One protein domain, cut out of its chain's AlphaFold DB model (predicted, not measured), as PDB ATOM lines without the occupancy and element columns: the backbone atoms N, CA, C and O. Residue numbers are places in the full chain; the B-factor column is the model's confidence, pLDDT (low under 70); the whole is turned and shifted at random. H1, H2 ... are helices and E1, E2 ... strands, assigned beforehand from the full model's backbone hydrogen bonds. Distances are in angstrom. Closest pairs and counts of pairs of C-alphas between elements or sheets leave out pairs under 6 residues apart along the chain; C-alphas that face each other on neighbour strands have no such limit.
ATOM      1  N   PHE A  33       0.178  30.823   5.544       88.12
ATOM      2  CA  PHE A  33       0.657  31.545   6.715       88.12
ATOM      3  C   PHE A  33       0.115  30.890   7.984       88.12
ATOM      4  O   PHE A  33      -1.046  30.499   8.062       88.12
ATOM      5  N   THR A  34       0.943  30.749   9.005       88.06
ATOM      6  CA  THR A  34       0.493  30.458  10.368       88.06
ATOM      7  C   THR A  34       0.057  31.740  11.063       88.06
ATOM      8  O   THR A  34       0.408  32.846  10.658       88.06
ATOM      9  N   LYS A  35      -0.627  31.596  12.200       83.19
ATOM     10  CA  LYS A  35      -0.868  32.723  13.114       83.19
ATOM     11  C   LYS A  35       0.430  33.442  13.518       83.19
ATOM     12  O   LYS A  35       0.414  34.654  13.697       83.19
ATOM     13  N   ARG A  36       1.540  32.707  13.663       83.12
ATOM     14  CA  ARG A  36       2.852  33.276  13.992       83.12
ATOM     15  C   ARG A  36       3.401  34.114  12.839       83.12
ATOM     16  O   ARG A  36       3.818  35.235  13.088       83.12
ATOM     17  N   ASP A  37       3.319  33.617  11.609       85.19
ATOM     18  CA  ASP A  37       3.800  34.345  10.427       85.19
ATOM     19  C   ASP A  37       3.044  35.671  10.267       85.19
ATOM     20  O   ASP A  37       3.656  36.716  10.083       85.19
ATOM     21  N   LEU A  38       1.715  35.661  10.440       83.62
ATOM     22  CA  LEU A  38       0.916  36.892  10.406       83.62
ATOM     23  C   LEU A  38       1.346  37.884  11.500       83.62
ATOM     24  O   LEU A  38       1.447  39.081  11.244       83.62
ATOM     25  N   LEU A  39       1.640  37.402  12.710       79.25
ATOM     26  CA  LEU A  39       2.161  38.245  13.791       79.25
ATOM     27  C   LEU A  39       3.558  38.804  13.486       79.25
ATOM     28  O   LEU A  39       3.870  39.912  13.906       79.25
ATOM     29  N   GLU A  40       4.411  38.061  12.786       81.19
ATOM     30  CA  GLU A  40       5.744  38.532  12.403       81.19
ATOM     31  C   GLU A  40       5.667  39.557  11.258       81.19
ATOM     32  O   GLU A  40       6.335  40.589  11.319       81.19
ATOM     33  N   ILE A  41       4.801  39.342  10.263       81.62
ATOM     34  CA  ILE A  41       4.622  40.244   9.110       81.62
ATOM     35  C   ILE A  41       4.026  41.582   9.541       81.62
ATOM     36  O   ILE A  41       4.569  42.637   9.223       81.62
ATOM     37  N   PHE A  42       2.912  41.559  10.275       79.06
ATOM     38  CA  PHE A  42       2.222  42.783  10.692       79.06
ATOM     39  C   PHE A  42       2.846  43.434  11.938       79.06
ATOM     40  O   PHE A  42       2.361  44.476  12.378       79.06
ATOM     41  N   GLY A  43       3.931  42.852  12.463       64.31
ATOM     42  CA  GLY A  43       4.589  43.259  13.702       64.31
ATOM     43  C   GLY A  43       3.893  42.692  14.943       64.31
ATOM     44  O   GLY A  43       2.681  42.470  14.955       64.31
ATOM     45  N   GLN A  44       4.663  42.452  16.013       50.66
ATOM     46  CA  GLN A  44       4.110  42.075  17.315       50.66
ATOM     47  C   GLN A  44       3.773  43.325  18.139       50.66
ATOM     48  O   GLN A  44       4.668  43.883  18.771       50.66
ATOM     49  N   PRO A  45       2.499  43.712  18.309       45.91
ATOM     50  CA  PRO A  45       2.096  44.346  19.545       45.91
ATOM     51  C   PRO A  45       1.859  43.181  20.506       45.91
ATOM     52  O   PRO A  45       0.798  42.560  20.464       45.91
ATOM     53  N   GLN A  46       2.847  42.769  21.304       39.66
ATOM     54  CA  GLN A  46       2.654  41.653  22.240       39.66
ATOM     55  C   GLN A  46       1.466  41.938  23.180       39.66
ATOM     56  O   GLN A  46       1.634  42.625  24.185       39.66
ATOM     57  N   LYS A  47       0.264  41.446  22.813       35.84
ATOM     58  CA  LYS A  47      -0.863  41.011  23.667       35.84
ATOM     59  C   LYS A  47      -2.185  40.666  22.956       35.84
ATOM     60  O   LYS A  47      -3.106  40.270  23.663       35.84
ATOM     61  N   ARG A  48      -2.383  40.832  21.639       37.41
ATOM     62  CA  ARG A  48      -3.755  40.747  21.073       37.41
ATOM     63  C   ARG A  48      -3.801  40.084  19.698       37.41
ATOM     64  O   ARG A  48      -3.414  40.675  18.703       37.41
ATOM     65  N   THR A  49      -4.315  38.858  19.644       34.75
ATOM     66  CA  THR A  49      -4.833  38.247  18.410       34.75
ATOM     67  C   THR A  49      -6.290  37.884  18.643       34.75
ATOM     68  O   THR A  49      -6.579  37.009  19.457       34.75
ATOM     69  N   LEU A  50      -7.191  38.563  17.941       39.66
ATOM     70  CA  LEU A  50      -8.615  38.254  17.915       39.66
ATOM     71  C   LEU A  50      -8.898  37.275  16.770       39.66
ATOM     72  O   LEU A  50      -8.387  37.428  15.665       39.66
ATOM     73  N   ASN A  51      -9.736  36.281  17.024       40.44
ATOM     74  CA  ASN A  51     -10.311  35.480  15.954       40.44
ATOM     75  C   ASN A  51     -11.645  36.124  15.544       40.44
ATOM     76  O   ASN A  51     -12.433  36.535  16.395       40.44
ATOM     77  N   CYS A  52     -11.840  36.227  14.230       39.78
ATOM     78  CA  CYS A  52     -12.990  36.769  13.496       39.78
ATOM     79  C   CYS A  52     -13.163  38.299  13.430       39.78
ATOM     80  O   CYS A  52     -13.853  38.739  12.522       39.78
ATOM     81  N   TYR A  53     -12.492  39.110  14.258       40.34
ATOM     82  CA  TYR A  53     -12.391  40.577  14.094       40.34
ATOM     83  C   TYR A  53     -11.133  41.092  14.786       40.34
ATOM     84  O   TYR A  53     -11.218  41.379  15.965       40.34
ATOM     85  N   THR A  54      -9.957  41.233  14.172       36.50
ATOM     86  CA  THR A  54      -8.811  41.804  14.919       36.50
ATOM     87  C   THR A  54      -8.958  43.309  15.154       36.50
ATOM     88  O   THR A  54      -8.233  44.110  14.584       36.50
ATOM     89  N   ASN A  55      -9.887  43.698  16.030       36.75
ATOM     90  CA  ASN A  55      -9.729  44.871  16.867       36.75
ATOM     91  C   ASN A  55      -8.480  44.644  17.715       36.75
ATOM     92  O   ASN A  55      -8.356  43.631  18.407       36.75
ATOM     93  N   LEU A  56      -7.566  45.599  17.694       37.31
ATOM     94  CA  LEU A  56      -6.428  45.646  18.594       37.31
ATOM     95  C   LEU A  56      -6.902  45.984  20.035       37.31
ATOM     96  O   LEU A  56      -6.275  46.784  20.702       37.31
ATOM     97  N   SER A  57      -7.978  45.409  20.596       35.94
ATOM     98  CA  SER A  57      -8.483  45.740  21.951       35.94
ATOM     99  C   SER A  57      -8.027  44.761  23.042       35.94
ATOM    100  O   SER A  57      -7.987  43.549  22.843       35.94
ATOM    101  N   SER A  58      -7.633  45.300  24.200       34.44
ATOM    102  CA  SER A  58      -7.092  44.561  25.342       34.44
ATOM    103  C   SER A  58      -8.235  44.000  26.102       34.44
ATOM    104  O   SER A  58      -8.950  44.757  26.750       34.44
ATOM    105  N   PRO A  69      -1.738  53.103  20.708       67.19
ATOM    106  CA  PRO A  69      -2.578  54.217  20.267       67.19
ATOM    107  C   PRO A  69      -3.457  53.903  19.049       67.19
ATOM    108  O   PRO A  69      -4.427  54.605  18.794       67.19
ATOM    109  N   LEU A  70      -3.157  52.825  18.322       75.81
ATOM    110  CA  LEU A  70      -3.934  52.363  17.166       75.81
ATOM    111  C   LEU A  70      -4.861  51.183  17.477       75.81
ATOM    112  O   LEU A  70      -5.224  50.431  16.579       75.81
ATOM    113  N   ASN A  71      -5.230  50.996  18.744       73.31
ATOM    114  CA  ASN A  71      -5.932  49.797  19.202       73.31
ATOM    115  C   ASN A  71      -7.335  49.559  18.610       73.31
ATOM    116  O   ASN A  71      -7.913  48.479  18.748       73.31
ATOM    117  N   ASP A  72      -7.877  50.549  17.919       73.25
ATOM    118  CA  ASP A  72      -9.176  50.445  17.270       73.25
ATOM    119  C   ASP A  72      -9.079  50.118  15.778       73.25
ATOM    120  O   ASP A  72     -10.104  49.910  15.137       73.25
ATOM    121  N   LEU A  73      -7.871  50.006  15.214       78.06
ATOM    122  CA  LEU A  73      -7.682  49.685  13.800       78.06
ATOM    123  C   LEU A  73      -7.533  48.185  13.548       78.06
ATOM    124  O   LEU A  73      -6.829  47.471  14.260       78.06
ATOM    125  N   VAL A  74      -8.158  47.729  12.465       80.19
ATOM    126  CA  VAL A  74      -8.089  46.347  11.987       80.19
ATOM    127  C   VAL A  74      -6.904  46.170  11.036       80.19
ATOM    128  O   VAL A  74      -6.901  46.705   9.930       80.19
ATOM    129  N   CYS A  75      -5.881  45.413  11.424       79.06
ATOM    130  CA  CYS A  75      -4.699  45.233  10.566       79.06
ATOM    131  C   CYS A  75      -4.903  44.193   9.454       79.06
ATOM    132  O   CYS A  75      -4.364  44.344   8.364       79.06
ATOM    133  N   TYR A  76      -5.679  43.145   9.723       86.75
ATOM    134  CA  TYR A  76      -6.020  42.079   8.782       86.75
ATOM    135  C   TYR A  76      -7.291  41.363   9.249       86.75
ATOM    136  O   TYR A  76      -7.699  41.504  10.409       86.75
ATOM    137  N   ILE A  77      -7.897  40.581   8.354       86.69
ATOM    138  CA  ILE A  77      -9.075  39.755   8.642       86.69
ATOM    139  C   ILE A  77      -8.730  38.290   8.404       86.69
ATOM    140  O   ILE A  77      -8.181  37.943   7.361       86.69
ATOM    141  N   THR A  78      -9.078  37.431   9.360       87.81
ATOM    142  CA  THR A  78      -9.071  35.977   9.187       87.81
ATOM    143  C   THR A  78     -10.496  35.455   9.161       87.81
ATOM    144  O   THR A  78     -11.323  35.794  10.010       87.81
ATOM    145  N   ILE A  79     -10.774  34.616   8.176       87.81
ATOM    146  CA  ILE A  79     -12.068  33.989   7.951       87.81
ATOM    147  C   ILE A  79     -11.885  32.508   8.278       87.81
ATOM    148  O   ILE A  79     -10.963  31.892   7.740       87.81
ATOM    149  N   PRO A  80     -12.678  31.926   9.192       81.81
ATOM    150  CA  PRO A  80     -12.651  30.483   9.406       81.81
ATOM    151  C   PRO A  80     -13.050  29.750   8.117       81.81
ATOM    152  O   PRO A  80     -13.667  30.345   7.238       81.81
ATOM    153  N   SER A  81     -12.711  28.468   8.008       78.25
ATOM    154  CA  SER A  81     -13.123  27.629   6.880       78.25
ATOM    155  C   SER A  81     -14.649  27.629   6.711       78.25
ATOM    156  O   SER A  81     -15.376  28.015   7.632       78.25
ATOM    157  N   ASP A  82     -15.104  27.204   5.531       65.50
ATOM    158  CA  ASP A  82     -16.441  27.405   4.937       65.50
ATOM    159  C   ASP A  82     -17.649  27.244   5.883       65.50
ATOM    160  O   ASP A  82     -18.646  27.956   5.763       65.50
ATOM    161  N   ASP A  83     -17.527  26.407   6.906       68.38
ATOM    162  CA  ASP A  83     -18.537  26.148   7.933       68.38
ATOM    163  C   ASP A  83     -18.805  27.317   8.895       68.38
ATOM    164  O   ASP A  83     -19.877  27.426   9.501       68.38
ATOM    165  N   GLY A  84     -17.825  28.204   9.066       72.88
ATOM    166  CA  GLY A  84     -17.900  29.324   9.995       72.88
ATOM    167  C   GLY A  84     -18.516  30.589   9.400       72.88
ATOM    168  O   GLY A  84     -18.973  31.438  10.168       72.88
ATOM    169  N   GLN A  85     -18.532  30.750   8.075       86.38
ATOM    170  CA  GLN A  85     -18.960  31.984   7.399       86.38
ATOM    171  C   GLN A  85     -19.713  31.665   6.097       86.38
ATOM    172  O   GLN A  85     -19.173  31.831   5.004       86.38
ATOM    173  N   PRO A  86     -20.982  31.237   6.196       80.69
ATOM    174  CA  PRO A  86     -21.690  30.616   5.077       80.69
ATOM    175  C   PRO A  86     -21.925  31.533   3.869       80.69
ATOM    176  O   PRO A  86     -22.043  31.058   2.746       80.69
ATOM    177  N   GLU A  87     -22.006  32.850   4.074       89.00
ATOM    178  CA  GLU A  87     -22.232  33.809   2.985       89.00
ATOM    179  C   GLU A  87     -20.930  34.354   2.374       89.00
ATOM    180  O   GLU A  87     -20.986  35.159   1.438       89.00
ATOM    181  N   TRP A  88     -19.758  33.929   2.866       90.12
ATOM    182  CA  TRP A  88     -18.482  34.451   2.383       90.12
ATOM    183  C   TRP A  88     -18.257  34.113   0.908       90.12
ATOM    184  O   TRP A  88     -18.151  35.016   0.083       90.12
ATOM    185  N   ASN A  89     -18.282  32.829   0.554       86.31
ATOM    186  CA  ASN A  89     -17.925  32.372  -0.793       86.31
ATOM    187  C   ASN A  89     -18.899  32.844  -1.883       86.31
ATOM    188  O   ASN A  89     -18.517  32.973  -3.042       86.31
ATOM    189  N   THR A  90     -20.159  33.109  -1.527       89.06
ATOM    190  CA  THR A  90     -21.201  33.485  -2.495       89.06
ATOM    191  C   THR A  90     -21.454  34.985  -2.568       89.06
ATOM    192  O   THR A  90     -21.817  35.495  -3.624       89.06
ATOM    193  N   LYS A  91     -21.340  35.694  -1.438       92.94
ATOM    194  CA  LYS A  91     -21.768  37.098  -1.317       92.94
ATOM    195  C   LYS A  91     -20.672  38.013  -0.773       92.94
ATOM    196  O   LYS A  91     -20.893  39.217  -0.698       92.94
ATOM    197  N   ASN A  92     -19.512  37.470  -0.394       93.94
ATOM    198  CA  ASN A  92     -18.457  38.183   0.325       93.94
ATOM    199  C   ASN A  92     -19.002  38.870   1.585       93.94
ATOM    200  O   ASN A  92     -18.699  40.032   1.860       93.94
ATOM    201  N   VAL A  93     -19.868  38.168   2.322       93.31
ATOM    202  CA  VAL A  93     -20.485  38.677   3.550       93.31
ATOM    203  C   VAL A  93     -19.930  37.929   4.753       93.31
ATOM    204  O   VAL A  93     -19.952  36.699   4.787       93.31
ATOM    205  N   LEU A  94     -19.473  38.681   5.756       91.94
ATOM    206  CA  LEU A  94     -19.106  38.138   7.063       91.94
ATOM    207  C   LEU A  94     -20.171  38.449   8.101       91.94
ATOM    208  O   LEU A  94     -20.710  39.553   8.157       91.94
ATOM    209  N   TRP A  95     -20.406  37.471   8.962       90.94
ATOM    210  CA  TRP A  95     -21.276  37.587  10.117       90.94
ATOM    211  C   TRP A  95     -20.452  37.753  11.400       90.94
ATOM    212  O   TRP A  95     -19.484  37.014  11.629       90.94
ATOM    213  N   ALA A  96     -20.837  38.713  12.242       88.19
ATOM    214  CA  ALA A  96     -20.237  38.980  13.552       88.19
ATOM    215  C   ALA A  96     -21.268  38.920  14.672       88.19
ATOM    216  O   ALA A  96     -22.274  39.612  14.568       88.19
ATOM    217  N   ASP A  97     -20.948  38.261  15.785       84.25
ATOM    218  CA  ASP A  97     -21.576  38.519  17.087       84.25
ATOM    219  C   ASP A  97     -20.606  39.185  18.065       84.25
ATOM    220  O   ASP A  97     -20.892  40.245  18.616       84.25
ATOM    221  N   LYS A 110     -19.764  57.242  12.400       73.12
ATOM    222  CA  LYS A 110     -18.863  57.507  11.259       73.12
ATOM    223  C   LYS A 110     -17.417  57.807  11.683       73.12
ATOM    224  O   LYS A 110     -16.651  58.402  10.929       73.12
ATOM    225  N   GLU A 111     -17.037  57.383  12.884       68.62
ATOM    226  CA  GLU A 111     -15.716  57.614  13.474       68.62
ATOM    227  C   GLU A 111     -14.714  56.530  13.064       68.62
ATOM    228  O   GLU A 111     -13.498  56.715  13.165       68.62
ATOM    229  N   SER A 112     -15.207  55.382  12.587       72.31
ATOM    230  CA  SER A 112     -14.350  54.238  12.315       72.31
ATOM    231  C   SER A 112     -13.569  54.382  11.021       72.31
ATOM    232  O   SER A 112     -14.088  54.284   9.909       72.31
ATOM    233  N   LYS A 113     -12.253  54.485  11.190       80.19
ATOM    234  CA  LYS A 113     -11.237  54.495  10.127       80.19
ATOM    235  C   LYS A 113     -11.052  53.130   9.450       80.19
ATOM    236  O   LYS A 113     -10.139  52.940   8.647       80.19
ATOM    237  N   ASN A 114     -11.874  52.144   9.805       81.62
ATOM    238  CA  ASN A 114     -11.812  50.804   9.243       81.62
ATOM    239  C   ASN A 114     -12.781  50.605   8.061       81.62
ATOM    240  O   ASN A 114     -12.481  49.803   7.177       81.62
ATOM    241  N   PHE A 115     -13.891  51.353   7.987       87.12
ATOM    242  CA  PHE A 115     -14.815  51.281   6.848       87.12
ATOM    243  C   PHE A 115     -14.180  51.838   5.574       87.12
ATOM    244  O   PHE A 115     -13.446  52.824   5.614       87.12
ATOM    245  N   TYR A 116     -14.466  51.196   4.436       89.12
ATOM    246  CA  TYR A 116     -13.940  51.553   3.107       89.12
ATOM    247  C   TYR A 116     -12.410  51.519   2.970       89.12
ATOM    248  O   TYR A 116     -11.868  51.847   1.908       89.12
ATOM    249  N   ARG A 117     -11.705  51.073   4.012       89.38
ATOM    250  CA  ARG A 117     -10.258  50.922   4.019       89.38
ATOM    251  C   ARG A 117      -9.859  49.573   3.442       89.38
ATOM    252  O   ARG A 117     -10.471  48.550   3.731       89.38
ATOM    253  N   THR A 118      -8.809  49.583   2.632       92.56
ATOM    254  CA  THR A 118      -8.208  48.367   2.089       92.56
ATOM    255  C   THR A 118      -7.489  47.600   3.201       92.56
ATOM    256  O   THR A 118      -6.591  48.139   3.850       92.56
ATOM    257  N   ILE A 119      -7.882  46.349   3.420       90.75
ATOM    258  CA  ILE A 119      -7.375  45.463   4.474       90.75
ATOM    259  C   ILE A 119      -7.089  44.088   3.851       90.75
ATOM    260  O   ILE A 119      -7.850  43.639   2.986       90.75
ATOM    261  N   PRO A 120      -6.001  43.404   4.240       93.19
ATOM    262  CA  PRO A 120      -5.707  42.080   3.726       93.19
ATOM    263  C   PRO A 120      -6.601  41.038   4.401       93.19
ATOM    264  O   PRO A 120      -6.812  41.067   5.620       93.19
ATOM    265  N   VAL A 121      -7.120  40.108   3.600       92.56
ATOM    266  CA  VAL A 121      -8.020  39.052   4.067       92.56
ATOM    267  C   VAL A 121      -7.381  37.692   3.849       92.56
ATOM    268  O   VAL A 121      -6.783  37.416   2.806       92.56
ATOM    269  N   PHE A 122      -7.539  36.837   4.849       92.62
ATOM    270  CA  PHE A 122      -7.033  35.482   4.857       92.62
ATOM    271  C   PHE A 122      -8.152  34.497   5.178       92.62
ATOM    272  O   PHE A 122      -8.954  34.750   6.075       92.62
ATOM    273  N   VAL A 123      -8.175  33.354   4.502       90.25
ATOM    274  CA  VAL A 123      -9.113  32.256   4.783       90.25
ATOM    275  C   VAL A 123      -8.354  31.106   5.428       90.25
ATOM    276  O   VAL A 123      -7.251  30.773   4.993       90.25
ATOM    277  N   MET A 124      -8.911  30.534   6.490       87.88
ATOM    278  CA  MET A 124      -8.367  29.350   7.140       87.88
ATOM    279  C   MET A 124      -8.547  28.137   6.229       87.88
ATOM    280  O   MET A 124      -9.636  27.882   5.725       87.88
ATOM    281  N   ASP A 125      -7.468  27.390   6.049       85.38
ATOM    282  CA  ASP A 125      -7.435  26.191   5.222       85.38
ATOM    283  C   ASP A 125      -8.255  25.067   5.879       85.38
ATOM    284  O   ASP A 125      -8.037  24.762   7.057       85.38
ATOM    285  N   SER A 126      -9.179  24.446   5.134       79.94
ATOM    286  CA  SER A 126     -10.048  23.368   5.639       79.94
ATOM    287  C   SER A 126      -9.239  22.170   6.138       79.94
ATOM    288  O   SER A 126      -9.550  21.581   7.171       79.94
ATOM    289  N   ASP A 127      -8.149  21.863   5.438       78.62
ATOM    290  CA  ASP A 127      -7.371  20.640   5.647       78.62
ATOM    291  C   ASP A 127      -6.289  20.807   6.723       78.62
ATOM    292  O   ASP A 127      -5.653  19.837   7.148       78.62
ATOM    293  N   LYS A 128      -6.008  22.050   7.139       76.56
ATOM    294  CA  LYS A 128      -4.887  22.383   8.029       76.56
ATOM    295  C   LYS A 128      -5.278  23.486   8.999       76.56
ATOM    296  O   LYS A 128      -4.975  24.662   8.787       76.56
ATOM    297  N   PHE A 129      -5.876  23.080  10.117       77.50
ATOM    298  CA  PHE A 129      -6.216  23.992  11.204       77.50
ATOM    299  C   PHE A 129      -5.034  24.904  11.577       77.50
ATOM    300  O   PHE A 129      -3.907  24.450  11.792       77.50
ATOM    301  N   GLY A 130      -5.292  26.213  11.644       80.06
ATOM    302  CA  GLY A 130      -4.284  27.222  11.982       80.06
ATOM    303  C   GLY A 130      -3.367  27.652  10.830       80.06
ATOM    304  O   GLY A 130      -2.443  28.441  11.071       80.06
ATOM    305  N   LYS A 131      -3.608  27.174   9.603       88.56
ATOM    306  CA  LYS A 131      -3.017  27.715   8.372       88.56
ATOM    307  C   LYS A 131      -4.020  28.613   7.659       88.56
ATOM    308  O   LYS A 131      -5.205  28.310   7.599       88.56
ATOM    309  N   TYR A 132      -3.515  29.710   7.121       90.56
ATOM    310  CA  TYR A 132      -4.287  30.762   6.491       90.56
ATOM    311  C   TYR A 132      -3.730  31.054   5.105       90.56
ATOM    312  O   TYR A 132      -2.519  31.205   4.938       90.56
ATOM    313  N   THR A 133      -4.610  31.170   4.125       92.50
ATOM    314  CA  THR A 133      -4.269  31.544   2.755       92.50
ATOM    315  C   THR A 133      -4.656  32.993   2.537       92.50
ATOM    316  O   THR A 133      -5.783  33.383   2.836       92.50
ATOM    317  N   PHE A 134      -3.732  33.800   2.020       93.38
ATOM    318  CA  PHE A 134      -4.046  35.164   1.611       93.38
ATOM    319  C   PHE A 134      -4.940  35.143   0.368       93.38
ATOM    320  O   PHE A 134      -4.551  34.594  -0.660       93.38
ATOM    321  N   ILE A 135      -6.120  35.758   0.454       92.75
ATOM    322  CA  ILE A 135      -7.112  35.788  -0.636       92.75
ATOM    323  C   ILE A 135      -7.282  37.189  -1.241       92.75
ATOM    324  O   ILE A 135      -8.283  37.506  -1.890       92.75
ATOM    325  N   GLY A 136      -6.300  38.056  -1.011       94.00
ATOM    326  CA  GLY A 136      -6.253  39.397  -1.570       94.00
ATOM    327  C   GLY A 136      -6.648  40.496  -0.591       94.00
ATOM    328  O   GLY A 136      -6.845  40.301   0.611       94.00
ATOM    329  N   TRP A 137      -6.736  41.691  -1.153       95.19
ATOM    330  CA  TRP A 137      -7.072  42.919  -0.453       95.19
ATOM    331  C   TRP A 137      -8.551  43.231  -0.624       95.19
ATOM    332  O   TRP A 137      -9.092  43.096  -1.720       95.19
ATOM    333  N   TRP A 138      -9.204  43.661   0.448       95.50
ATOM    334  CA  TRP A 138     -10.644  43.885   0.462       95.50
ATOM    335  C   TRP A 138     -10.997  45.168   1.201       95.50
ATOM    336  O   TRP A 138     -10.243  45.646   2.046       95.50
ATOM    337  N   LYS A 139     -12.166  45.713   0.884       93.50
ATOM    338  CA  LYS A 139     -12.815  46.799   1.619       93.50
ATOM    339  C   LYS A 139     -14.157  46.274   2.084       93.50
ATOM    340  O   LYS A 139     -14.901  45.757   1.252       93.50
ATOM    341  N   TYR A 140     -14.498  46.428   3.356       89.94
ATOM    342  CA  TYR A 140     -15.903  46.303   3.718       89.94
ATOM    343  C   TYR A 140     -16.607  47.640   3.520       89.94
ATOM    344  O   TYR A 140     -16.080  48.709   3.837       89.94
ATOM    345  N   THR A 141     -17.774  47.556   2.898       90.19
ATOM    346  CA  THR A 141     -18.488  48.680   2.281       90.19
ATOM    347  C   THR A 141     -19.872  48.880   2.872       90.19
ATOM    348  O   THR A 141     -20.467  49.935   2.697       90.19
ATOM    349  N   SER A 142     -20.382  47.885   3.592       91.38
ATOM    350  CA  SER A 142     -21.686  47.948   4.228       91.38
ATOM    351  C   SER A 142     -21.664  47.241   5.573       91.38
ATOM    352  O   SER A 142     -20.911  46.287   5.787       91.38
ATOM    353  N   LEU A 143     -22.513  47.731   6.470       93.19
ATOM    354  CA  LEU A 143     -22.872  47.074   7.714       93.19
ATOM    355  C   LEU A 143     -24.395  47.044   7.794       93.19
ATOM    356  O   LEU A 143     -25.049  48.076   7.648       93.19
ATOM    357  N   LYS A 144     -24.953  45.859   8.034       94.88
ATOM    358  CA  LYS A 144     -26.363  45.680   8.382       94.88
ATOM    359  C   LYS A 144     -26.443  45.104   9.786       94.88
ATOM    360  O   LYS A 144     -25.864  44.050  10.047       94.88
ATOM    361  N   VAL A 145     -27.159  45.798  10.663       95.44
ATOM    362  CA  VAL A 145     -27.485  45.300  11.999       95.44
ATOM    363  C   VAL A 145     -28.543  44.217  11.864       95.44
ATOM    364  O   VAL A 145     -29.524  44.382  11.139       95.44
ATOM    365  N   ILE A 146     -28.307  43.097  12.532       96.25
ATOM    366  CA  ILE A 146     -29.230  41.977  12.609       96.25
ATOM    367  C   ILE A 146     -29.693  41.880  14.055       96.25
ATOM    368  O   ILE A 146     -28.902  41.602  14.962       96.25
ATOM    369  N   GLU A 147     -30.980  42.136  14.256       96.44
ATOM    370  CA  GLU A 147     -31.572  42.159  15.585       96.44
ATOM    371  C   GLU A 147     -31.690  40.748  16.183       96.44
ATOM    372  O   GLU A 147     -31.842  39.766  15.435       96.44
ATOM    373  N   LEU A 187     -21.370  42.211   7.440       92.94
ATOM    374  CA  LEU A 187     -20.398  43.078   6.790       92.94
ATOM    375  C   LEU A 187     -20.237  42.653   5.337       92.94
ATOM    376  O   LEU A 187     -19.838  41.517   5.081       92.94
ATOM    377  N   GLY A 188     -20.539  43.546   4.399       94.62
ATOM    378  CA  GLY A 188     -20.361  43.290   2.969       94.62
ATOM    379  C   GLY A 188     -18.988  43.733   2.484       94.62
ATOM    380  O   GLY A 188     -18.568  44.859   2.764       94.62
ATOM    381  N   PHE A 189     -18.304  42.878   1.725       95.19
ATOM    382  CA  PHE A 189     -16.954  43.119   1.225       95.19
ATOM    383  C   PHE A 189     -16.886  43.228  -0.298       95.19
ATOM    384  O   PHE A 189     -17.601  42.554  -1.036       95.19
ATOM    385  N   VAL A 190     -15.951  44.055  -0.763       95.81
ATOM    386  CA  VAL A 190     -15.568  44.178  -2.170       95.81
ATOM    387  C   VAL A 190     -14.061  43.984  -2.288       95.81
ATOM    388  O   VAL A 190     -13.285  44.607  -1.556       95.81
ATOM    389  N   GLN A 191     -13.646  43.113  -3.206       95.94
ATOM    390  CA  GLN A 191     -12.233  42.856  -3.465       95.94
ATOM    391  C   GLN A 191     -11.604  44.040  -4.204       95.94
ATOM    392  O   GLN A 191     -12.158  44.567  -5.171       95.94
ATOM    393  N   VAL A 192     -10.416  44.437  -3.769       95.62
ATOM    394  CA  VAL A 192      -9.624  45.503  -4.376       95.62
ATOM    395  C   VAL A 192      -8.665  44.886  -5.391       95.62
ATOM    396  O   VAL A 192      -7.787  44.107  -5.033       95.62
ATOM    397  N   LYS A 193      -8.825  45.250  -6.669       91.94
ATOM    398  CA  LYS A 193      -8.022  44.740  -7.800       91.94
ATOM    399  C   LYS A 193      -6.961  45.746  -8.269       91.94
ATOM    400  O   LYS A 193      -6.722  45.918  -9.461       91.94
ATOM    401  N   GLU A 194      -6.364  46.466  -7.327       90.00
ATOM    402  CA  GLU A 194      -5.360  47.491  -7.606       90.00
ATOM    403  C   GLU A 194      -3.983  46.839  -7.826       90.00
ATOM    404  O   GLU A 194      -3.449  46.182  -6.937       90.00
ATOM    405  N   LYS A 195      -3.389  47.037  -9.012       84.44
ATOM    406  CA  LYS A 195      -2.119  46.392  -9.416       84.44
ATOM    407  C   LYS A 195      -0.903  46.775  -8.565       84.44
ATOM    408  O   LYS A 195       0.114  46.102  -8.632       84.44
ATOM    409  N   PHE A 196      -0.980  47.876  -7.821       87.75
ATOM    410  CA  PHE A 196       0.124  48.374  -6.997       87.75
ATOM    411  C   PHE A 196       0.136  47.783  -5.580       87.75
ATOM    412  O   PHE A 196       1.034  48.095  -4.793       87.75
ATOM    413  N   LEU A 197      -0.870  46.979  -5.224       91.69
ATOM    414  CA  LEU A 197      -0.923  46.328  -3.925       91.69
ATOM    415  C   LEU A 197       0.032  45.141  -3.907       91.69
ATOM    416  O   LEU A 197      -0.117  44.205  -4.687       91.69
ATOM    417  N   LYS A 198       0.980  45.178  -2.973       90.19
ATOM    418  CA  LYS A 198       1.893  44.074  -2.701       90.19
ATOM    419  C   LYS A 198       1.100  42.855  -2.239       90.19
ATOM    420  O   LYS A 198       0.173  42.973  -1.429       90.19
ATOM    421  N   GLY A 199       1.490  41.676  -2.696       90.44
ATOM    422  CA  GLY A 199       1.153  40.427  -2.035       90.44
ATOM    423  C   GLY A 199       1.751  40.380  -0.631       90.44
ATOM    424  O   GLY A 199       2.775  40.998  -0.341       90.44
ATOM    425  N   ILE A 200       1.126  39.615   0.263       88.62
ATOM    426  CA  ILE A 200       1.632  39.447   1.636       88.62
ATOM    427  C   ILE A 200       3.028  38.814   1.652       88.62
ATOM    428  O   ILE A 200       3.840  39.141   2.509       88.62
ATOM    429  N   SER A 201       3.327  37.981   0.656       87.94
ATOM    430  CA  SER A 201       4.640  37.382   0.405       87.94
ATOM    431  C   SER A 201       5.766  38.396   0.182       87.94
ATOM    432  O   SER A 201       6.934  38.070   0.365       87.94
ATOM    433  N   GLU A 202       5.426  39.606  -0.265       91.19
ATOM    434  CA  GLU A 202       6.382  40.663  -0.614       91.19
ATOM    435  C   GLU A 202       6.681  41.598   0.568       91.19
ATOM    436  O   GLU A 202       7.529  42.486   0.458       91.19
ATOM    437  N   LEU A 203       5.966  41.434   1.685       87.62
ATOM    438  CA  LEU A 203       6.150  42.234   2.890       87.62
ATOM    439  C   LEU A 203       7.239  41.619   3.767       87.62
ATOM    440  O   LEU A 203       7.241  40.415   4.028       87.62
ATOM    441  N   LYS A 204       8.157  42.457   4.254       87.75
ATOM    442  CA  LYS A 204       9.161  42.031   5.236       87.75
ATOM    443  C   LYS A 204       8.551  41.943   6.638       87.75
ATOM    444  O   LYS A 204       7.527  42.563   6.928       87.75
ATOM    445  N   ASN A 205       9.219  41.218   7.534       83.25
ATOM    446  CA  ASN A 205       8.837  41.150   8.946       83.25
ATOM    447  C   ASN A 205       8.754  42.560   9.553       83.25
ATOM    448  O   ASN A 205       9.681  43.357   9.406       83.25
ATOM    449  N   GLY A 206       7.637  42.859  10.216       77.75
ATOM    450  CA  GLY A 206       7.333  44.167  10.800       77.75
ATOM    451  C   GLY A 206       6.851  45.241   9.813       77.75
ATOM    452  O   GLY A 206       6.343  46.263  10.258       77.75
ATOM    453  N   GLU A 207       6.939  45.034   8.492       85.00
ATOM    454  CA  GLU A 207       6.517  46.038   7.492       85.00
ATOM    455  C   GLU A 207       4.986  46.113   7.354       85.00
ATOM    456  O   GLU A 207       4.434  47.142   6.956       85.00
ATOM    457  N   GLY A 208       4.275  45.028   7.673       84.56
ATOM    458  CA  GLY A 208       2.857  44.887   7.360       84.56
ATOM    459  C   GLY A 208       1.967  45.924   8.043       84.56
ATOM    460  O   GLY A 208       1.042  46.430   7.410       84.56
ATOM    461  N   GLY A 209       2.248  46.276   9.302       82.94
ATOM    462  CA  GLY A 209       1.477  47.284  10.036       82.94
ATOM    463  C   GLY A 209       1.546  48.654   9.360       82.94
ATOM    464  O   GLY A 209       0.518  49.242   9.021       82.94
ATOM    465  N   GLU A 210       2.762  49.117   9.068       86.06
ATOM    466  CA  GLU A 210       2.994  50.377   8.360       86.06
ATOM    467  C   GLU A 210       2.367  50.362   6.956       86.06
ATOM    468  O   GLU A 210       1.735  51.332   6.526       86.06
ATOM    469  N   TYR A 211       2.518  49.246   6.238       88.75
ATOM    470  CA  TYR A 211       1.999  49.095   4.883       88.75
ATOM    471  C   TYR A 211       0.469  49.182   4.837       88.75
ATOM    472  O   TYR A 211      -0.084  49.899   4.001       88.75
ATOM    473  N   VAL A 212      -0.226  48.534   5.773       87.62
ATOM    474  CA  VAL A 212      -1.693  48.582   5.872       87.62
ATOM    475  C   VAL A 212      -2.206  50.000   6.153       87.62
ATOM    476  O   VAL A 212      -3.235  50.399   5.600       87.62
ATOM    477  N   LEU A 213      -1.491  50.792   6.960       87.75
ATOM    478  CA  LEU A 213      -1.839  52.200   7.183       87.75
ATOM    479  C   LEU A 213      -1.642  53.038   5.913       87.75
ATOM    480  O   LEU A 213      -2.522  53.827   5.562       87.75
ATOM    481  N   LYS A 214      -0.538  52.824   5.182       90.31
ATOM    482  CA  LYS A 214      -0.258  53.512   3.908       90.31
ATOM    483  C   LYS A 214      -1.323  53.224   2.857       90.31
ATOM    484  O   LYS A 214      -1.905  54.156   2.304       90.31
ATOM    485  N   VAL A 215      -1.611  51.948   2.601       91.00
ATOM    486  CA  VAL A 215      -2.633  51.542   1.624       91.00
ATOM    487  C   VAL A 215      -4.016  52.039   2.053       91.00
ATOM    488  O   VAL A 215      -4.824  52.455   1.223       91.00
ATOM    489  N   GLY A 216      -4.271  52.069   3.361       87.12
ATOM    490  CA  GLY A 216      -5.489  52.621   3.930       87.12
ATOM    491  C   GLY A 216      -5.584  54.147   3.966       87.12
ATOM    492  O   GLY A 216      -6.607  54.654   4.415       87.12
ATOM    493  N   ARG A 217      -4.556  54.875   3.502       90.94
ATOM    494  CA  ARG A 217      -4.457  56.349   3.533       90.94
ATOM    495  C   ARG A 217      -4.583  56.953   4.940       90.94
ATOM    496  O   ARG A 217      -5.060  58.072   5.104       90.94
ATOM    497  N   LEU A 218      -4.123  56.223   5.953       87.88
ATOM    498  CA  LEU A 218      -4.164  56.610   7.364       87.88
ATOM    499  C   LEU A 218      -2.860  57.307   7.782       87.88
ATOM    500  O   LEU A 218      -2.046  56.769   8.531       87.88
ATOM    501  N   ASN A 219      -2.620  58.498   7.225       91.00
ATOM    502  CA  ASN A 219      -1.355  59.223   7.404       91.00
ATOM    503  C   ASN A 219      -1.122  59.691   8.848       91.00
ATOM    504  O   ASN A 219       0.022  59.718   9.296       91.00
ATOM    505  N   GLU A 220      -2.177  60.054   9.581       89.00
ATOM    506  CA  GLU A 220      -2.049  60.466  10.983       89.00
ATOM    507  C   GLU A 220      -1.728  59.268  11.879       89.00
ATOM    508  O   GLU A 220      -0.825  59.330  12.708       89.00
ATOM    509  N   GLU A 221      -2.373  58.128  11.642       87.25
ATOM    510  CA  GLU A 221      -2.105  56.875  12.355       87.25
ATOM    511  C   GLU A 221      -0.687  56.386  12.078       87.25
ATOM    512  O   GLU A 221      -0.011  55.877  12.967       87.25
ATOM    513  N   LEU A 222      -0.215  56.572  10.846       86.81
ATOM    514  CA  LEU A 222       1.152  56.260  10.465       86.81
ATOM    515  C   LEU A 222       2.170  57.115  11.237       86.81
ATOM    516  O   LEU A 222       3.198  56.593  11.665       86.81
ATOM    517  N   LYS A 223       1.896  58.411  11.444       88.19
ATOM    518  CA  LYS A 223       2.743  59.268  12.296       88.19
ATOM    519  C   LYS A 223       2.731  58.774  13.741       88.19
ATOM    520  O   LYS A 223       3.795  58.569  14.316       88.19
ATOM    521  N   VAL A 224       1.541  58.504  14.279       85.19
ATOM    522  CA  VAL A 224       1.334  57.970  15.634       85.19
ATOM    523  C   VAL A 224       2.098  56.659  15.849       85.19
ATOM    524  O   VAL A 224       2.751  56.497  16.879       85.19
ATOM    525  N   LEU A 225       2.065  55.739  14.879       83.00
ATOM    526  CA  LEU A 225       2.810  54.479  14.938       83.00
ATOM    527  C   LEU A 225       4.319  54.732  15.042       83.00
ATOM    528  O   LEU A 225       4.971  54.201  15.935       83.00
ATOM    529  N   ARG A 226       4.864  55.595  14.177       86.00
ATOM    530  CA  ARG A 226       6.299  55.925  14.161       86.00
ATOM    531  C   ARG A 226       6.753  56.623  15.447       86.00
ATOM    532  O   ARG A 226       7.841  56.348  15.952       86.00
ATOM    533  N   GLU A 227       5.933  57.514  16.001       85.00
ATOM    534  CA  GLU A 227       6.195  58.152  17.301       85.00
ATOM    535  C   GLU A 227       6.185  57.139  18.452       85.00
ATOM    536  O   GLU A 227       7.020  57.208  19.356       85.00
ATOM    537  N   TYR A 228       5.264  56.177  18.413       80.56
ATOM    538  CA  TYR A 228       5.196  55.090  19.384       80.56
ATOM    539  C   TYR A 228       6.417  54.166  19.318       80.56
ATOM    540  O   TYR A 228       7.046  53.910  20.344       80.56
ATOM    541  N   GLU A 229       6.808  53.726  18.123       79.56
ATOM    542  CA  GLU A 229       7.948  52.822  17.913       79.56
ATOM    543  C   GLU A 229       9.302  53.475  18.229       79.56
ATOM    544  O   GLU A 229      10.220  52.802  18.693       79.56
ATOM    545  N   SER A 230       9.422  54.791  18.048       82.75
ATOM    546  CA  SER A 230      10.621  55.559  18.422       82.75
ATOM    547  C   SER A 230      10.713  55.885  19.920       82.75
ATOM    548  O   SER A 230      11.669  56.531  20.346       82.75
ATOM    549  N   GLY A 231       9.733  55.470  20.734       77.06
ATOM    550  CA  GLY A 231       9.667  55.790  22.167       77.06
ATOM    551  C   GLY A 231       9.313  57.252  22.470       77.06
ATOM    552  O   GLY A 231       9.348  57.668  23.627       77.06
TER     553      GLY A 231
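This is residues 33 to 58, 69 to 97, 110 to 147 and 187 to 231 of the 240 residues of an uncharacterized protein of Kwoniella mangroviensis CBS 10435 (UniProt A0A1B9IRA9). A strongly twisted sheet of five strands is curled like part of a barrel, with H1, H2 and H3 grazing it and H4 folded back on H3, away from the sheet. Printed are 138 residues, with four named helices and five named strands in the order H1 E1 H2 E2 E3 E4 E5 H3 H4. The mixed sheet runs E1 E3 E4 E5 E2; the class is mixed, helices and strands, with under half of the residues in named elements. The whole is compact, with a radius of gyration of the C-alphas of 14.7 A and spans of 43 by 36 by 35 A.

H1 is residues 35 to 41, from C-alpha 35 at (-0.868, 32.723, 13.114). E1 is residues 77 to 79, H2 88 to 91, E2 93 to 96 and E3 119 to 124, 16.4 A long. E4, residues 131 to 146, is 30.1 A long and bends by 96 degrees at residue 137. E5 is residues 187 to 192, 15.7 A; H3 207 to 215, 12.2 A; H4 219 to 229, 15.4 A, ending with C-alpha 229 at (7.948, 52.822, 17.913).

E1 and E3 are parallel, with N 79 and O 122 2.8 A apart. The other neighbours are antiparallel: E3 and E4, a hairpin, have N 121 and O 136 at 3.0 A, E4 and E5 N 141 and O 188 at 2.8 A, and E5 and E2 N 94 and O 187 at 2.9 A. H1 and H3 only just touch, with 3 pairs of C-alphas within 8 A, the closest Ile 41 and Gly 208, 5.3 A. H3 and H4, a helical hairpin, touch at a shallow tilt of 20 degrees, opposite ways; their closest C-alphas, Leu 213 and Leu 222, are 6.0 A apart. Every O i to N i+4 pair is within hydrogen-bond range in H1, H3 and H4; H2 is too short for one.

The C-alpha gaps across the cuts are 11.8 A from 58 to 69, 20.0 A from 97 to 110 and 14.2 A from 147 to 187. The link E5 to H3 is long. Residues 43 to 58, 69, 82 to 83 and 111 have pLDDT under 70.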